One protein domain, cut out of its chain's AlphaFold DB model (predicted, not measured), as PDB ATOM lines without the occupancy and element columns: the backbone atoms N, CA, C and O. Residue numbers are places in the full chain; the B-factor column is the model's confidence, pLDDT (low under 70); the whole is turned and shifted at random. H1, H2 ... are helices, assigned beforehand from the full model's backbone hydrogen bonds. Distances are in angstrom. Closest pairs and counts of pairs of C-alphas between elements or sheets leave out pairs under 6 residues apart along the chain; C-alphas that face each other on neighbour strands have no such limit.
ATOM      1  N   ASP A 174     -54.125  18.011  27.792       50.28
ATOM      2  CA  ASP A 174     -53.722  19.356  28.209       50.28
ATOM      3  C   ASP A 174     -52.627  19.244  29.293       50.28
ATOM      4  O   ASP A 174     -52.842  18.542  30.294       50.28
ATOM      5  N   PRO A 175     -51.467  19.914  29.140       49.69
ATOM      6  CA  PRO A 175     -50.360  19.834  30.096       49.69
ATOM      7  C   PRO A 175     -50.734  20.276  31.521       49.69
ATOM      8  O   PRO A 175     -50.065  19.873  32.471       49.69
ATOM      9  N   HIS A 176     -51.806  21.054  31.701       48.81
ATOM     10  CA  HIS A 176     -52.246  21.516  33.020       48.81
ATOM     11  C   HIS A 176     -53.163  20.533  33.770       48.81
ATOM     12  O   HIS A 176     -53.362  20.700  34.972       48.81
ATOM     13  N   ILE A 177     -53.721  19.516  33.097       46.38
ATOM     14  CA  ILE A 177     -54.754  18.627  33.669       46.38
ATOM     15  C   ILE A 177     -54.229  17.200  33.900       46.38
ATOM     16  O   ILE A 177     -54.674  16.523  34.825       46.38
ATOM     17  N   THR A 178     -53.239  16.743  33.127       44.06
ATOM     18  CA  THR A 178     -52.616  15.419  33.299       44.06
ATOM     19  C   THR A 178     -51.132  15.534  33.674       44.06
ATOM     20  O   THR A 178     -50.282  15.491  32.784       44.06
ATOM     21  N   PRO A 179     -50.778  15.604  34.976       45.47
ATOM     22  CA  PRO A 179     -49.388  15.756  35.435       45.47
ATOM     23  C   PRO A 179     -48.471  14.563  35.099       45.47
ATOM     24  O   PRO A 179     -47.260  14.644  35.290       45.47
ATOM     25  N   HIS A 180     -49.026  13.458  34.588       41.91
ATOM     26  CA  HIS A 180     -48.290  12.244  34.220       41.91
ATOM     27  C   HIS A 180     -48.178  11.996  32.712       41.91
ATOM     28  O   HIS A 180     -47.590  10.992  32.320       41.91
ATOM     29  N   ASN A 181     -48.725  12.871  31.863       43.38
ATOM     30  CA  ASN A 181     -48.534  12.748  30.420       43.38
ATOM     31  C   ASN A 181     -48.402  14.137  29.779       43.38
ATOM     32  O   ASN A 181     -49.384  14.678  29.264       43.38
ATOM     33  N   PRO A 182     -47.214  14.757  29.869       44.69
ATOM     34  CA  PRO A 182     -46.936  15.954  29.102       44.69
ATOM     35  C   PRO A 182     -46.991  15.564  27.623       44.69
ATOM     36  O   PRO A 182     -46.318  14.624  27.214       44.69
ATOM     37  N   PHE A 183     -47.713  16.302  26.783       50.12
ATOM     38  CA  PHE A 183     -47.112  16.535  25.473       50.12
ATOM     39  C   PHE A 183     -45.864  17.384  25.769       50.12
ATOM     40  O   PHE A 183     -45.988  18.472  26.324       50.12
ATOM     41  N   CYS A 184     -44.639  16.849  25.709       59.41
ATOM     42  CA  CYS A 184     -43.955  16.236  24.566       59.41
ATOM     43  C   CYS A 184     -43.991  17.228  23.397       59.41
ATOM     44  O   CYS A 184     -45.052  17.659  22.962       59.41
ATOM     45  N   SER A 185     -42.801  17.692  23.035       74.50
ATOM     46  CA  SER A 185     -42.454  18.785  22.128       74.50
ATOM     47  C   SER A 185     -43.344  18.936  20.883       74.50
ATOM     48  O   SER A 185     -44.048  18.017  20.476       74.50
ATOM     49  N   LEU A 186     -43.250  20.079  20.190       80.50
ATOM     50  CA  LEU A 186     -43.902  20.271  18.883       80.50
ATOM     51  C   LEU A 186     -43.640  19.087  17.925       80.50
ATOM     52  O   LEU A 186     -44.516  18.725  17.146       80.50
ATOM     53  N   ALA A 187     -42.465  18.455  18.021       81.50
ATOM     54  CA  ALA A 187     -42.130  17.269  17.243       81.50
ATOM     55  C   ALA A 187     -43.049  16.079  17.561       81.50
ATOM     56  O   ALA A 187     -43.583  15.460  16.647       81.50
ATOM     57  N   ASP A 188     -43.310  15.816  18.841       80.50
ATOM     58  CA  ASP A 188     -44.136  14.693  19.287       80.50
ATOM     59  C   ASP A 188     -45.607  14.864  18.875       80.50
ATOM     60  O   ASP A 188     -46.270  13.900  18.485       80.50
ATOM     61  N   LEU A 189     -46.119  16.102  18.883       80.38
ATOM     62  CA  LEU A 189     -47.461  16.421  18.378       80.38
ATOM     63  C   LEU A 189     -47.584  16.139  16.868       80.38
ATOM     64  O   LEU A 189     -48.596  15.603  16.397       80.38
ATOM     65  N   LEU A 190     -46.555  16.492  16.098       84.19
ATOM     66  CA  LEU A 190     -46.520  16.276  14.653       84.19
ATOM     67  C   LEU A 190     -46.282  14.798  14.294       84.19
ATOM     68  O   LEU A 190     -46.905  14.287  13.364       84.19
ATOM     69  N   ASP A 191     -45.464  14.076  15.060       83.12
ATOM     70  CA  ASP A 191     -45.259  12.633  14.885       83.12
ATOM     71  C   ASP A 191     -46.507  11.823  15.281       83.12
ATOM     72  O   ASP A 191     -46.835  10.823  14.627       83.12
ATOM     73  N   LYS A 192     -47.273  12.281  16.282       80.31
ATOM     74  CA  LYS A 192     -48.608  11.736  16.571       80.31
ATOM     75  C   LYS A 192     -49.566  11.985  15.406       80.31
ATOM     76  O   LYS A 192     -50.194  11.045  14.935       80.31
ATOM     77  N   THR A 193     -49.597  13.209  14.874       82.06
ATOM     78  CA  THR A 193     -50.397  13.568  13.685       82.06
ATOM     79  C   THR A 193     -50.076  12.661  12.496       82.06
ATOM     80  O   THR A 193     -50.981  12.214  11.794       82.06
ATOM     81  N   ARG A 194     -48.793  12.340  12.288       81.38
ATOM     82  CA  ARG A 194     -48.355  11.372  11.278       81.38
ATOM     83  C   ARG A 194     -48.910   9.975  11.547       81.38
ATOM     84  O   ARG A 194     -49.396   9.331  10.624       81.38
ATOM     85  N   SER A 195     -48.789   9.504  12.785       79.81
ATOM     86  CA  SER A 195     -49.220   8.161  13.187       79.81
ATOM     87  C   SER A 195     -50.733   7.990  13.032       79.81
ATOM     88  O   SER A 195     -51.169   6.991  12.473       79.81
ATOM     89  N   ASP A 196     -51.514   9.011  13.389       76.88
ATOM     90  CA  ASP A 196     -52.974   9.037  13.228       76.88
ATOM     91  C   ASP A 196     -53.413   9.018  11.745       76.88
ATOM     92  O   ASP A 196     -54.539   8.640  11.429       76.88
ATOM     93  N   MET A 197     -52.532   9.412  10.815       76.62
ATOM     94  CA  MET A 197     -52.773   9.331   9.366       76.62
ATOM     95  C   MET A 197     -52.121   8.114   8.689       76.62
ATOM     96  O   MET A 197     -52.310   7.924   7.484       76.62
ATOM     97  N   ALA A 198     -51.340   7.306   9.415       67.00
ATOM     98  CA  ALA A 198     -50.504   6.255   8.831       67.00
ATOM     99  C   ALA A 198     -51.318   5.164   8.115       67.00
ATOM    100  O   ALA A 198     -50.848   4.611   7.120       67.00
ATOM    101  N   ASP A 199     -52.557   4.930   8.550       63.44
ATOM    102  CA  ASP A 199     -53.465   3.950   7.946       63.44
ATOM    103  C   ASP A 199     -53.931   4.347   6.531       63.44
ATOM    104  O   ASP A 199     -54.417   3.506   5.779       63.44
ATOM    105  N   ASN A 200     -53.749   5.613   6.126       62.44
ATOM    106  CA  ASN A 200     -54.166   6.138   4.826       62.44
ATOM    107  C   ASN A 200     -53.079   7.036   4.204       62.44
ATOM    108  O   ASN A 200     -53.224   8.256   4.157       62.44
ATOM    109  N   GLY A 201     -52.005   6.449   3.660       63.09
ATOM    110  CA  GLY A 201     -50.877   7.193   3.064       63.09
ATOM    111  C   GLY A 201     -51.255   8.258   2.015       63.09
ATOM    112  O   GLY A 201     -50.627   9.311   1.954       63.09
ATOM    113  N   ARG A 202     -52.350   8.061   1.264       67.38
ATOM    114  CA  ARG A 202     -52.887   9.065   0.319       67.38
ATOM    115  C   ARG A 202     -53.406  10.338   1.003       67.38
ATOM    116  O   ARG A 202     -53.397  11.406   0.403       67.38
ATOM    117  N   THR A 203     -53.853  10.239   2.253       73.06
ATOM    118  CA  THR A 203     -54.338  11.378   3.047       73.06
ATOM    119  C   THR A 203     -53.187  12.295   3.462       73.06
ATOM    120  O   THR A 203     -53.371  13.510   3.489       73.06
ATOM    121  N   LEU A 204     -51.998  11.735   3.724       73.50
ATOM    122  CA  LEU A 204     -50.782  12.502   4.023       73.50
ATOM    123  C   LEU A 204     -50.339  13.332   2.816       73.50
ATOM    124  O   LEU A 204     -50.154  14.540   2.943       73.50
ATOM    125  N   GLU A 205     -50.229  12.698   1.646       76.69
ATOM    126  CA  GLU A 205     -49.875  13.373   0.389       76.69
ATOM    127  C   GLU A 205     -50.876  14.479   0.046       76.69
ATOM    128  O   GLU A 205     -50.485  15.595  -0.286       76.69
ATOM    129  N   PHE A 206     -52.173  14.195   0.187       79.62
ATOM    130  CA  PHE A 206     -53.226  15.166  -0.084       79.62
ATOM    131  C   PHE A 206     -53.203  16.350   0.893       79.62
ATOM    132  O   PHE A 206     -53.315  17.500   0.472       79.62
ATOM    133  N   ALA A 207     -53.016  16.098   2.193       79.94
ATOM    134  CA  ALA A 207     -52.916  17.154   3.196       79.94
ATOM    135  C   ALA A 207     -51.661  18.022   2.998       79.94
ATOM    136  O   ALA A 207     -51.745  19.245   3.105       79.94
ATOM    137  N   ALA A 208     -50.523  17.409   2.660       79.25
ATOM    138  CA  ALA A 208     -49.294  18.121   2.322       79.25
ATOM    139  C   ALA A 208     -49.476  18.990   1.066       79.25
ATOM    140  O   ALA A 208     -49.142  20.175   1.078       79.25
ATOM    141  N   ALA A 209     -50.078  18.427   0.012       78.12
ATOM    142  CA  ALA A 209     -50.349  19.137  -1.233       78.12
ATOM    143  C   ALA A 209     -51.274  20.344  -1.022       78.12
ATOM    144  O   ALA A 209     -51.004  21.410  -1.563       78.12
ATOM    145  N   LEU A 210     -52.316  20.216  -0.192       80.06
ATOM    146  CA  LEU A 210     -53.246  21.309   0.122       80.06
ATOM    147  C   LEU A 210     -52.620  22.459   0.929       80.06
ATOM    148  O   LEU A 210     -53.121  23.584   0.889       80.06
ATOM    149  N   LEU A 211     -51.551  22.200   1.685       79.75
ATOM    150  CA  LEU A 211     -50.814  23.252   2.389       79.75
ATOM    151  C   LEU A 211     -49.853  24.014   1.459       79.75
ATOM    152  O   LEU A 211     -49.456  25.125   1.798       79.75
ATOM    153  N   GLU A 212     -49.550  23.468   0.274       77.88
ATOM    154  CA  GLU A 212     -48.879  24.134  -0.857       77.88
ATOM    155  C   GLU A 212     -47.522  24.785  -0.537       77.88
ATOM    156  O   GLU A 212     -47.081  25.697  -1.234       77.88
ATOM    157  N   VAL A 213     -46.814  24.323   0.495       74.06
ATOM    158  CA  VAL A 213     -45.647  25.037   1.039       74.06
ATOM    159  C   VAL A 213     -44.499  25.211   0.037       74.06
ATOM    160  O   VAL A 213     -43.811  26.229   0.077       74.06
ATOM    161  N   ARG A 214     -44.335  24.303  -0.932       71.94
ATOM    162  CA  ARG A 214     -43.342  24.452  -2.018       71.94
ATOM    163  C   ARG A 214     -43.747  25.422  -3.128       71.94
ATOM    164  O   ARG A 214     -42.882  25.882  -3.868       71.94
ATOM    165  N   SER A 215     -45.034  25.730  -3.247       77.31
ATOM    166  CA  SER A 215     -45.573  26.673  -4.236       77.31
ATOM    167  C   SER A 215     -45.628  28.106  -3.696       77.31
ATOM    168  O   SER A 215     -45.884  29.047  -4.449       77.31
ATOM    169  N   VAL A 216     -45.401  28.293  -2.392       81.56
ATOM    170  CA  VAL A 216     -45.433  29.599  -1.734       81.56
ATOM    171  C   VAL A 216     -44.066  30.292  -1.863       81.56
ATOM    172  O   VAL A 216     -43.038  29.700  -1.528       81.56
ATOM    173  N   PRO A 217     -44.018  31.566  -2.305       85.19
ATOM    174  CA  PRO A 217     -42.780  32.339  -2.353       85.19
ATOM    175  C   PRO A 217     -42.081  32.402  -0.994       85.19
ATOM    176  O   PRO A 217     -42.731  32.572   0.041       85.19
ATOM    177  N   ARG A 218     -40.744  32.362  -0.994       83.75
ATOM    178  CA  ARG A 218     -39.931  32.355   0.235       83.75
ATOM    179  C   ARG A 218     -40.294  33.482   1.207       83.75
ATOM    180  O   ARG A 218     -40.364  33.248   2.405       83.75
ATOM    181  N   GLU A 219     -40.568  34.684   0.705       85.31
ATOM    182  CA  GLU A 219     -40.947  35.844   1.526       85.31
ATOM    183  C   GLU A 219     -42.231  35.634   2.339       85.31
ATOM    184  O   GLU A 219     -42.361  36.166   3.442       85.31
ATOM    185  N   ARG A 220     -43.179  34.856   1.807       84.44
ATOM    186  CA  ARG A 220     -44.410  34.482   2.514       84.44
ATOM    187  C   ARG A 220     -44.142  33.370   3.520       84.44
ATOM    188  O   ARG A 220     -44.615  33.468   4.645       84.44
ATOM    189  N   LEU A 221     -43.296  32.396   3.168       85.50
ATOM    190  CA  LEU A 221     -42.884  31.327   4.086       85.50
ATOM    191  C   LEU A 221     -42.204  31.862   5.352       85.50
ATOM    192  O   LEU A 221     -42.452  31.344   6.436       85.50
ATOM    193  N   LEU A 222     -41.416  32.940   5.235       87.00
ATOM    194  CA  LEU A 222     -40.808  33.638   6.378       87.00
ATOM    195  C   LEU A 222     -41.826  34.168   7.396       87.00
ATOM    196  O   LEU A 222     -41.453  34.447   8.529       87.00
ATOM    197  N   LYS A 223     -43.096  34.322   7.009       87.62
ATOM    198  CA  LYS A 223     -44.180  34.811   7.873       87.62
ATOM    199  C   LYS A 223     -45.100  33.696   8.366       87.62
ATOM    200  O   LYS A 223     -46.014  33.979   9.136       87.62
ATOM    201  N   THR A 224     -44.878  32.461   7.917       89.19
ATOM    202  CA  THR A 224     -45.703  31.293   8.241       89.19
ATOM    203  C   THR A 224     -44.849  30.088   8.674       89.19
ATOM    204  O   THR A 224     -44.927  29.019   8.050       89.19
ATOM    205  N   PRO A 225     -43.957  30.241   9.673       89.50
ATOM    206  CA  PRO A 225     -43.011  29.192  10.043       89.50
ATOM    207  C   PRO A 225     -43.690  27.927  10.599       89.50
ATOM    208  O   PRO A 225     -43.261  26.811  10.277       89.50
ATOM    209  N   LEU A 226     -44.769  28.048  11.378       89.00
ATOM    210  CA  LEU A 226     -45.476  26.890  11.924       89.00
ATOM    211  C   LEU A 226     -46.236  26.128  10.832       89.00
ATOM    212  O   LEU A 226     -46.136  24.901  10.766       89.00
ATOM    213  N   LEU A 227     -46.913  26.832   9.917       88.50
ATOM    214  CA  LEU A 227     -47.540  26.205   8.743       88.50
ATOM    215  C   LEU A 227     -46.511  25.510   7.838       88.50
ATOM    216  O   LEU A 227     -46.749  24.384   7.394       88.50
ATOM    217  N   PHE A 228     -45.351  26.143   7.615       89.88
ATOM    218  CA  PHE A 228     -44.228  25.540   6.889       89.88
ATOM    219  C   PHE A 228     -43.794  24.223   7.542       89.88
ATOM    220  O   PHE A 228     -43.612  23.214   6.858       89.88
ATOM    221  N   THR A 229     -43.665  24.214   8.868       90.19
ATOM    222  CA  THR A 229     -43.219  23.044   9.634       90.19
ATOM    223  C   THR A 229     -44.234  21.905   9.576       90.19
ATOM    224  O   THR A 229     -43.844  20.756   9.361       90.19
ATOM    225  N   ILE A 230     -45.533  22.208   9.697       89.06
ATOM    226  CA  ILE A 230     -46.610  21.214   9.573       89.06
ATOM    227  C   ILE A 230     -46.568  20.569   8.186       89.06
ATOM    228  O   ILE A 230     -46.475  19.348   8.084       89.06
ATOM    229  N   ALA A 231     -46.573  21.370   7.118       88.81
ATOM    230  CA  ALA A 231     -46.581  20.835   5.759       88.81
ATOM    231  C   ALA A 231     -45.311  20.040   5.441       88.81
ATOM    232  O   ALA A 231     -45.402  18.935   4.921       88.81
ATOM    233  N   THR A 232     -44.136  20.557   5.817       88.31
ATOM    234  CA  THR A 232     -42.851  19.874   5.593       88.31
ATOM    235  C   THR A 232     -42.801  18.543   6.340       88.31
ATOM    236  O   THR A 232     -42.285  17.561   5.814       88.31
ATOM    237  N   THR A 233     -43.386  18.466   7.539       89.88
ATOM    238  CA  THR A 233     -43.486  17.197   8.271       89.88
ATOM    239  C   THR A 233     -44.341  16.183   7.514       89.88
ATOM    240  O   THR A 233     -43.949  15.023   7.399       89.88
ATOM    241  N   LEU A 234     -45.480  16.614   6.962       88.00
ATOM    242  CA  LEU A 234     -46.358  15.755   6.164       88.00
ATOM    243  C   LEU A 234     -45.694  15.329   4.846       88.00
ATOM    244  O   LEU A 234     -45.780  14.161   4.481       88.00
ATOM    245  N   GLU A 235     -44.969  16.228   4.172       87.19
ATOM    246  CA  GLU A 235     -44.203  15.909   2.959       87.19
ATOM    247  C   GLU A 235     -43.105  14.876   3.229       87.19
ATOM    248  O   GLU A 235     -42.994  13.886   2.509       87.19
ATOM    249  N   LEU A 236     -42.306  15.074   4.285       87.81
ATOM    250  CA  LEU A 236     -41.252  14.133   4.672       87.81
ATOM    251  C   LEU A 236     -41.834  12.787   5.111       87.81
ATOM    252  O   LEU A 236     -41.245  11.740   4.844       87.81
ATOM    253  N   ALA A 237     -42.996  12.797   5.763       86.62
ATOM    254  CA  ALA A 237     -43.712  11.588   6.139       86.62
ATOM    255  C   ALA A 237     -44.325  10.847   4.941       86.62
ATOM    256  O   ALA A 237     -44.444   9.625   4.998       86.62
ATOM    257  N   ALA A 238     -44.692  11.556   3.873       85.12
ATOM    258  CA  ALA A 238     -45.234  10.976   2.647       85.12
ATOM    259  C   ALA A 238     -44.160  10.319   1.759       85.12
ATOM    260  O   ALA A 238     -44.498   9.522   0.887       85.12
ATOM    261  N   LEU A 239     -42.868  10.586   1.993       84.75
ATOM    262  CA  LEU A 239     -41.785   9.967   1.224       84.75
ATOM    263  C   LEU A 239     -41.800   8.427   1.316       84.75
ATOM    264  O   LEU A 239     -42.211   7.874   2.352       84.75
ATOM    265  N   PRO A 240     -41.294   7.729   0.273       84.06
ATOM    266  CA  PRO A 240     -41.080   6.286   0.306       84.06
ATOM    267  C   PRO A 240     -40.246   5.868   1.526       84.06
ATOM    268  O   PRO A 240     -39.376   6.636   1.944       84.06
ATOM    269  N   PRO A 241     -40.450   4.658   2.086       82.62
ATOM    270  CA  PRO A 241     -39.762   4.207   3.301       82.62
ATOM    271  C   PRO A 241     -38.234   4.330   3.241       82.62
ATOM    272  O   PRO A 241     -37.605   4.612   4.253       82.62
ATOM    273  N   GLU A 242     -37.657   4.165   2.051       85.62
ATOM    274  CA  GLU A 242     -36.216   4.239   1.775       85.62
ATOM    275  C   GLU A 242     -35.641   5.660   1.899       85.62
ATOM    276  O   GLU A 242     -34.491   5.831   2.292       85.62
ATOM    277  N   ALA A 243     -36.439   6.683   1.576       85.00
ATOM    278  CA  ALA A 243     -36.038   8.093   1.588       85.00
ATOM    279  C   ALA A 243     -36.607   8.866   2.791       85.00
ATOM    280  O   ALA A 243     -36.304  10.044   2.987       85.00
ATOM    281  N   ARG A 244     -37.464   8.221   3.588       85.00
ATOM    282  CA  ARG A 244     -38.137   8.830   4.730       85.00
ATOM    283  C   ARG A 244     -37.160   8.979   5.901       85.00
ATOM    284  O   ARG A 244     -36.615   7.976   6.365       85.00
ATOM    285  N   PRO A 245     -36.975  10.191   6.451       87.56
ATOM    286  CA  PRO A 245     -36.161  10.359   7.646       87.56
ATOM    287  C   PRO A 245     -36.790   9.615   8.839       87.56
ATOM    288  O   PRO A 245     -38.018   9.547   8.942       87.56
ATOM    289  N   PRO A 246     -35.979   9.101   9.783       83.75
ATOM    290  CA  PRO A 246     -36.480   8.337  10.928       83.75
ATOM    291  C   PRO A 246     -37.402   9.167  11.831       83.75
ATOM    292  O   PRO A 246     -38.329   8.619  12.424       83.75
ATOM    293  N   LYS A 247     -37.178  10.487  11.896       86.62
ATOM    294  CA  LYS A 247     -38.014  11.456  12.617       86.62
ATOM    295  C   LYS A 247     -38.374  12.644  11.712       86.62
ATOM    296  O   LYS A 247     -37.634  13.632  11.675       86.62
ATOM    297  N   PRO A 248     -39.466  12.547  10.933       87.12
ATOM    298  CA  PRO A 248     -39.883  13.597  10.006       87.12
ATOM    299  C   PRO A 248     -40.154  14.943  10.685       87.12
ATOM    300  O   PRO A 248     -39.739  15.972  10.152       87.12
ATOM    301  N   ALA A 249     -40.782  14.944  11.866       87.44
ATOM    302  CA  ALA A 249     -41.112  16.173  12.585       87.44
ATOM    303  C   ALA A 249     -39.868  16.930  13.078       87.44
ATOM    304  O   ALA A 249     -39.728  18.129  12.831       87.44
ATOM    305  N   ASP A 250     -38.917  16.227  13.701       88.62
ATOM    306  CA  ASP A 250     -37.639  16.810  14.134       88.62
ATOM    307  C   ASP A 250     -36.853  17.398  12.953       88.62
ATOM    308  O   ASP A 250     -36.276  18.485  13.049       88.62
ATOM    309  N   CYS A 251     -36.859  16.696  11.815       88.88
ATOM    310  CA  CYS A 251     -36.198  17.150  10.597       88.88
ATOM    311  C   CYS A 251     -36.856  18.423  10.038       88.88
ATOM    312  O   CYS A 251     -36.157  19.394   9.745       88.88
ATOM    313  N   ALA A 252     -38.191  18.472   9.972       89.19
ATOM    314  CA  ALA A 252     -38.936  19.649   9.527       89.19
ATOM    315  C   ALA A 252     -38.705  20.874  10.432       89.19
ATOM    316  O   ALA A 252     -38.476  21.976   9.931       89.19
ATOM    317  N   ILE A 253     -38.691  20.685  11.756       88.75
ATOM    318  CA  ILE A 253     -38.378  21.751  12.721       88.75
ATOM    319  C   ILE A 253     -36.939  22.249  12.523       88.75
ATOM    320  O   ILE A 253     -36.688  23.458  12.556       88.75
ATOM    321  N   GLY A 254     -35.988  21.337  12.304       87.88
ATOM    322  CA  GLY A 254     -34.599  21.675  11.989       87.88
ATOM    323  C   GLY A 254     -34.476  22.520  10.718       87.88
ATOM    324  O   GLY A 254     -33.823  23.563  10.739       87.88
ATOM    325  N   LEU A 255     -35.163  22.119   9.644       88.88
ATOM    326  CA  LEU A 255     -35.196  22.854   8.375       88.88
ATOM    327  C   LEU A 255     -35.829  24.240   8.526       88.88
ATOM    328  O   LEU A 255     -35.294  25.218   8.000       88.88
ATOM    329  N   CYS A 256     -36.928  24.352   9.278       88.50
ATOM    330  CA  CYS A 256     -37.571  25.638   9.526       88.50
ATOM    331  C   CYS A 256     -36.632  26.603  10.267       88.50
ATOM    332  O   CYS A 256     -36.446  27.740   9.833       88.50
ATOM    333  N   ARG A 257     -35.951  26.130  11.320       88.56
ATOM    334  CA  ARG A 257     -34.977  26.939  12.073       88.56
ATOM    335  C   ARG A 257     -33.773  27.365  11.241       88.56
ATOM    336  O   ARG A 257     -33.251  28.452  11.459       88.56
ATOM    337  N   ALA A 258     -33.325  26.516  10.319       87.31
ATOM    338  CA  ALA A 258     -32.170  26.799   9.474       87.31
ATOM    339  C   ALA A 258     -32.477  27.799   8.347       87.31
ATOM    340  O   ALA A 258     -31.598  28.569   7.959       87.31
ATOM    341  N   HIS A 259     -33.698  27.785   7.797       84.19
ATOM    342  CA  HIS A 259     -33.991  28.472   6.532       84.19
ATOM    343  C   HIS A 259     -35.122  29.503   6.577       84.19
ATOM    344  O   HIS A 259     -35.181  30.346   5.672       84.19
ATOM    345  N   ILE A 260     -35.994  29.443   7.589       84.75
ATOM    346  CA  ILE A 260     -37.205  30.261   7.695       84.75
ATOM    347  C   ILE A 260     -37.144  31.168   8.930       84.75
ATOM    348  O   ILE A 260     -36.836  32.351   8.803       84.75
ATOM    349  N   GLN A 261     -37.422  30.633  10.121       84.19
ATOM    350  CA  GLN A 261     -37.461  31.392  11.374       84.19
ATOM    351  C   GLN A 261     -37.321  30.441  12.579       84.19
ATOM    352  O   GLN A 261     -37.742  29.282  12.496       84.19
ATOM    353  N   PRO A 262     -36.754  30.882  13.719       81.50
ATOM    354  CA  PRO A 262     -36.826  30.113  14.956       81.50
ATOM    355  C   PRO A 262     -38.279  29.900  15.410       81.50
ATOM    356  O   PRO A 262     -39.027  30.857  15.580       81.50
ATOM    357  N   ILE A 263     -38.643  28.636  15.644       81.31
ATOM    358  CA  ILE A 263     -39.884  28.213  16.316       81.31
ATOM    359  C   ILE A 263     -39.520  27.623  17.676       81.31
ATOM    360  O   ILE A 263     -38.468  26.980  17.804       81.31
ATOM    361  N   ASP A 264     -40.389  27.782  18.670       75.69
ATOM    362  CA  ASP A 264     -40.237  27.165  19.985       75.69
ATOM    363  C   ASP A 264     -40.325  25.631  19.935       75.69
ATOM    364  O   ASP A 264     -41.013  25.027  19.117       75.69
ATOM    365  N   LYS A 265     -39.555  24.970  20.806       66.44
ATOM    366  CA  LYS A 265     -39.542  23.497  20.945       66.44
ATOM    367  C   LYS A 265     -40.801  22.976  21.644       66.44
ATOM    368  O   LYS A 265     -41.225  21.853  21.387       66.44
ATOM    369  N   THR A 266     -41.356  23.779  22.540       66.75
ATOM    370  CA  THR A 266     -42.519  23.465  23.368       66.75
ATOM    371  C   THR A 266     -43.630  24.428  23.004       66.75
ATOM    372  O   THR A 266     -43.397  25.633  22.940       66.75
ATOM    373  N   THR A 267     -44.826  23.913  22.764       70.38
ATOM    374  CA  THR A 267     -45.972  24.742  22.398       70.38
ATOM    375  C   THR A 267     -47.181  24.224  23.151       70.38
ATOM    376  O   THR A 267     -47.533  23.055  23.016       70.38
ATOM    377  N   ASP A 268     -47.799  25.085  23.958       74.38
ATOM    378  CA  ASP A 268     -49.096  24.776  24.552       74.38
ATOM    379  C   ASP A 268     -50.184  24.763  23.464       74.38
ATOM    380  O   ASP A 268     -50.088  25.462  22.453       74.38
ATOM    381  N   ARG A 269     -51.254  23.994  23.669       76.88
ATOM    382  CA  ARG A 269     -52.388  23.874  22.747       76.88
ATOM    383  C   ARG A 269     -52.942  25.239  22.347       76.88
ATOM    384  O   ARG A 269     -53.235  25.460  21.173       76.88
ATOM    385  N   ARG A 270     -53.076  26.161  23.303       83.06
ATOM    386  CA  ARG A 270     -53.553  27.517  23.021       83.06
ATOM    387  C   ARG A 270     -52.557  28.291  22.163       83.06
ATOM    388  O   ARG A 270     -52.950  28.835  21.136       83.06
ATOM    389  N   GLN A 271     -51.281  28.271  22.543       84.25
ATOM    390  CA  GLN A 271     -50.205  28.947  21.818       84.25
ATOM    391  C   GLN A 271     -50.069  28.423  20.378       84.25
ATOM    392  O   GLN A 271     -49.827  29.197  19.453       84.25
ATOM    393  N   PHE A 272     -50.278  27.120  20.168       85.75
ATOM    394  CA  PHE A 272     -50.290  26.495  18.847       85.75
ATOM    395  C   PHE A 272     -51.405  27.072  17.966       85.75
ATOM    396  O   PHE A 272     -51.138  27.534  16.856       85.75
ATOM    397  N   VAL A 273     -52.644  27.103  18.473       87.25
ATOM    398  CA  VAL A 273     -53.793  27.654  17.734       87.25
ATOM    399  C   VAL A 273     -53.603  29.148  17.473       87.25
ATOM    400  O   VAL A 273     -53.814  29.592  16.349       87.25
ATOM    401  N   GLU A 274     -53.166  29.916  18.474       90.00
ATOM    402  CA  GLU A 274     -52.890  31.353  18.338       90.00
ATOM    403  C   GLU A 274     -51.858  31.627  17.242       90.00
ATOM    404  O   GLU A 274     -52.081  32.487  16.391       90.00
ATOM    405  N   THR A 275     -50.769  30.857  17.212       89.25
ATOM    406  CA  THR A 275     -49.704  31.021  16.215       89.25
ATOM    407  C   THR A 275     -50.205  30.685  14.810       89.25
ATOM    408  O   THR A 275     -50.014  31.485  13.897       89.25
ATOM    409  N   ILE A 276     -50.928  29.570  14.627       89.81
ATOM    410  CA  ILE A 276     -51.516  29.218  13.321       89.81
ATOM    411  C   ILE A 276     -52.484  30.295  12.842       89.81
ATOM    412  O   ILE A 276     -52.427  30.703  11.681       89.81
ATOM    413  N   VAL A 277     -53.380  30.758  13.716       92.06
ATOM    414  CA  VAL A 277     -54.355  31.802  13.383       92.06
ATOM    415  C   VAL A 277     -53.640  33.083  12.981       92.06
ATOM    416  O   VAL A 277     -53.988  33.682  11.968       92.06
ATOM    417  N   GLN A 278     -52.614  33.477  13.732       92.31
ATOM    418  CA  GLN A 278     -51.842  34.679  13.460       92.31
ATOM    419  C   GLN A 278     -51.117  34.598  12.113       92.31
ATOM    420  O   GLN A 278     -51.226  35.528  11.312       92.31
ATOM    421  N   GLU A 279     -50.405  33.502  11.848       90.81
ATOM    422  CA  GLU A 279     -49.710  33.264  10.579       90.81
ATOM    423  C   GLU A 279     -50.693  33.277   9.403       90.81
ATOM    424  O   GLU A 279     -50.507  34.020   8.438       90.81
ATOM    425  N   THR A 280     -51.786  32.518   9.522       89.94
ATOM    426  CA  THR A 280     -52.771  32.349   8.449       89.94
ATOM    427  C   THR A 280     -53.526  33.643   8.159       89.94
ATOM    428  O   THR A 280     -53.645  34.042   7.004       89.94
ATOM    429  N   ALA A 281     -54.010  34.337   9.192       89.88
ATOM    430  CA  ALA A 281     -54.749  35.583   9.023       89.88
ATOM    431  C   ALA A 281     -53.869  36.684   8.415       89.88
ATOM    432  O   ALA A 281     -54.311  37.425   7.536       89.88
ATOM    433  N   ASN A 282     -52.603  36.773   8.836       90.88
ATOM    434  CA  ASN A 282     -51.663  37.736   8.267       90.88
ATOM    435  C   ASN A 282     -51.335  37.426   6.802       90.88
ATOM    436  O   ASN A 282     -51.277  38.354   5.995       90.88
ATOM    437  N   ASP A 283     -51.143  36.152   6.454       88.19
ATOM    438  CA  ASP A 283     -50.905  35.735   5.072       88.19
ATOM    439  C   ASP A 283     -52.127  36.016   4.184       88.19
ATOM    440  O   ASP A 283     -51.998  36.667   3.145       88.19
ATOM    441  N   CYS A 284     -53.335  35.643   4.620       87.44
ATOM    442  CA  CYS A 284     -54.563  35.920   3.873       87.44
ATOM    443  C   CYS A 284     -54.802  37.423   3.672       87.44
ATOM    444  O   CYS A 284     -55.102  37.847   2.555       87.44
ATOM    445  N   MET A 285     -54.601  38.250   4.704       88.06
ATOM    446  CA  MET A 285     -54.701  39.704   4.553       88.06
ATOM    447  C   MET A 285     -53.660  40.264   3.585       88.06
ATOM    448  O   MET A 285     -53.991  41.143   2.791       88.06
ATOM    449  N   ALA A 286     -52.418  39.767   3.613       87.19
ATOM    450  CA  ALA A 286     -51.385  40.202   2.678       87.19
ATOM    451  C   ALA A 286     -51.782  39.889   1.226       87.19
ATOM    452  O   ALA A 286     -51.681  40.759   0.362       87.19
ATOM    453  N   ILE A 287     -52.319  38.691   0.968       85.94
ATOM    454  CA  ILE A 287     -52.839  38.311  -0.354       85.94
ATOM    455  C   ILE A 287     -53.973  39.251  -0.774       85.94
ATOM    456  O   ILE A 287     -53.963  39.763  -1.893       85.94
ATOM    457  N   MET A 288     -54.938  39.511   0.111       84.00
ATOM    458  CA  MET A 288     -56.090  40.363  -0.196       84.00
ATOM    459  C   MET A 288     -55.703  41.825  -0.427       84.00
ATOM    460  O   MET A 288     -56.258  42.448  -1.325       84.00
ATOM    461  N   ALA A 289     -54.724  42.349   0.312       81.88
ATOM    462  CA  ALA A 289     -54.214  43.706   0.131       81.88
ATOM    463  C   ALA A 289     -53.457  43.887  -1.198       81.88
ATOM    464  O   ALA A 289     -53.469  44.974  -1.768       81.88
ATOM    465  N   THR A 290     -52.810  42.832  -1.703       77.19
ATOM    466  CA  THR A 290     -52.100  42.864  -2.997       77.19
ATOM    467  C   THR A 290     -52.997  42.634  -4.214       77.19
ATOM    468  O   THR A 290     -52.569  42.892  -5.339       77.19
ATOM    469  N   ARG A 291     -54.237  42.159  -4.029       67.19
ATOM    470  CA  ARG A 291     -55.182  42.012  -5.140       67.19
ATOM    471  C   ARG A 291     -55.721  43.394  -5.522       67.19
ATOM    472  O   ARG A 291     -56.320  44.046  -4.668       67.19
TER     473      ARG A 291
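What this domain is: This is residues 174 to 291 of the 296 residues of an uncharacterized protein of Moorea sp. SIO4A3 (UniProt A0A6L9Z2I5). Helix H4 runs through the middle of a helical body, with H2 on one side of it, H5 on the opposite side and H1 covering a third side. The longest helix, H6, runs across the first end of H4, about perpendicular to it, and the short H3 sits near that same end; before H1 comes a tail, residues 174 to 185, with no named element. The printed part has 118 residues with six named helices, H1 to H6 in order along the chain, and no named strand, and its class is all helix. It is compact, with a radius of gyration of the C-alphas of 14.8 A, and the C-alphas span 48 by 38 by 26 A along their three main axes.

How they stand to each other: Go first to H1, residues 186 to 196, and hold it against H4, residues 225 to 238: they touch, with the C-alphas of Arg 194 and Ala 237 the closest at 6.9 A, and they run the same way at a steep tilt of 40 degrees. H1 also touches H5, residues 248 to 259, which meets it with residues 248 to 253 alone; the closest C-alphas are those of Ala 187 and Ala 249, 4.9 A apart, and the two run opposite ways at a steep tilt of 41 degrees. H1, H4 and H5 form a bundle, a group of helices packed together. Next in the chain is H2, residues 201 to 211, which is close to H1 but not clearly touching it, with the C-alphas of Arg 194 and Leu 204 at 7.7 A. H2 touches H4, where you find the C-alphas of Ala 208 and Ala 231 closest at 5.2 A, at a shallow tilt of 28 degrees, opposite ways. H3, residues 218 to 221, touches no helix; its Leu 221 has its C-alpha 6.6 A from that of Phe 228 in H4. H4 is the hub, touching four other helices. H4 and H5 form a helical hairpin, opposite ways at a steep tilt of 44 degrees, with the C-alphas of Thr 233 and Ala 249 closest at 5.0 A. Residues 225 to 227 of H4 alone touch H6, residues 269 to 290, which meets them with residues 275 to 279 alone; the closest C-alphas are those of Leu 226 and Ile 276, 6.6 A apart, and the lines are about perpendicular at 78 degrees. H3 is near H6, with the C-alphas of Arg 220 and Asp 283 at 7.1 A. Among the pairs that stay apart are H2 and H5, and H1 and H6. In H1, H2, H4, H5 and H6 each O i to N i+4 pair is within hydrogen-bond range; H3 is too short for such a pair.

Where its parts are: Find C-alpha 186 at (-43.902, 20.271, 18.883); from there H1 runs 15.5 A to C-alpha 196. H2 runs 16.1 A from Gly 201 to Leu 211, and H3 takes 5.0 A from Arg 218 to Leu 221. H4 begins at C-alpha 225, at (-43.011, 29.192, 10.043), and reaches Ala 238 after 19.8 A. H5 runs 16.4 A from Pro 248 to His 259. H6 runs 32.0 A from Arg 269 to C-alpha 290 at (-52.100, 42.864, -2.997).

The domain as a whole: The two C-alphas farthest apart are those of His 180 and Arg 291, at 49.8 A. The printed part has no cut and no long link; the links H1 to H2 and H3 to H4 are tight, and the other three are short. The mean pLDDT of the printed part is 79.5, and it is under 70 in residues 174 to 184, 198 to 202, 265 to 266 and 291.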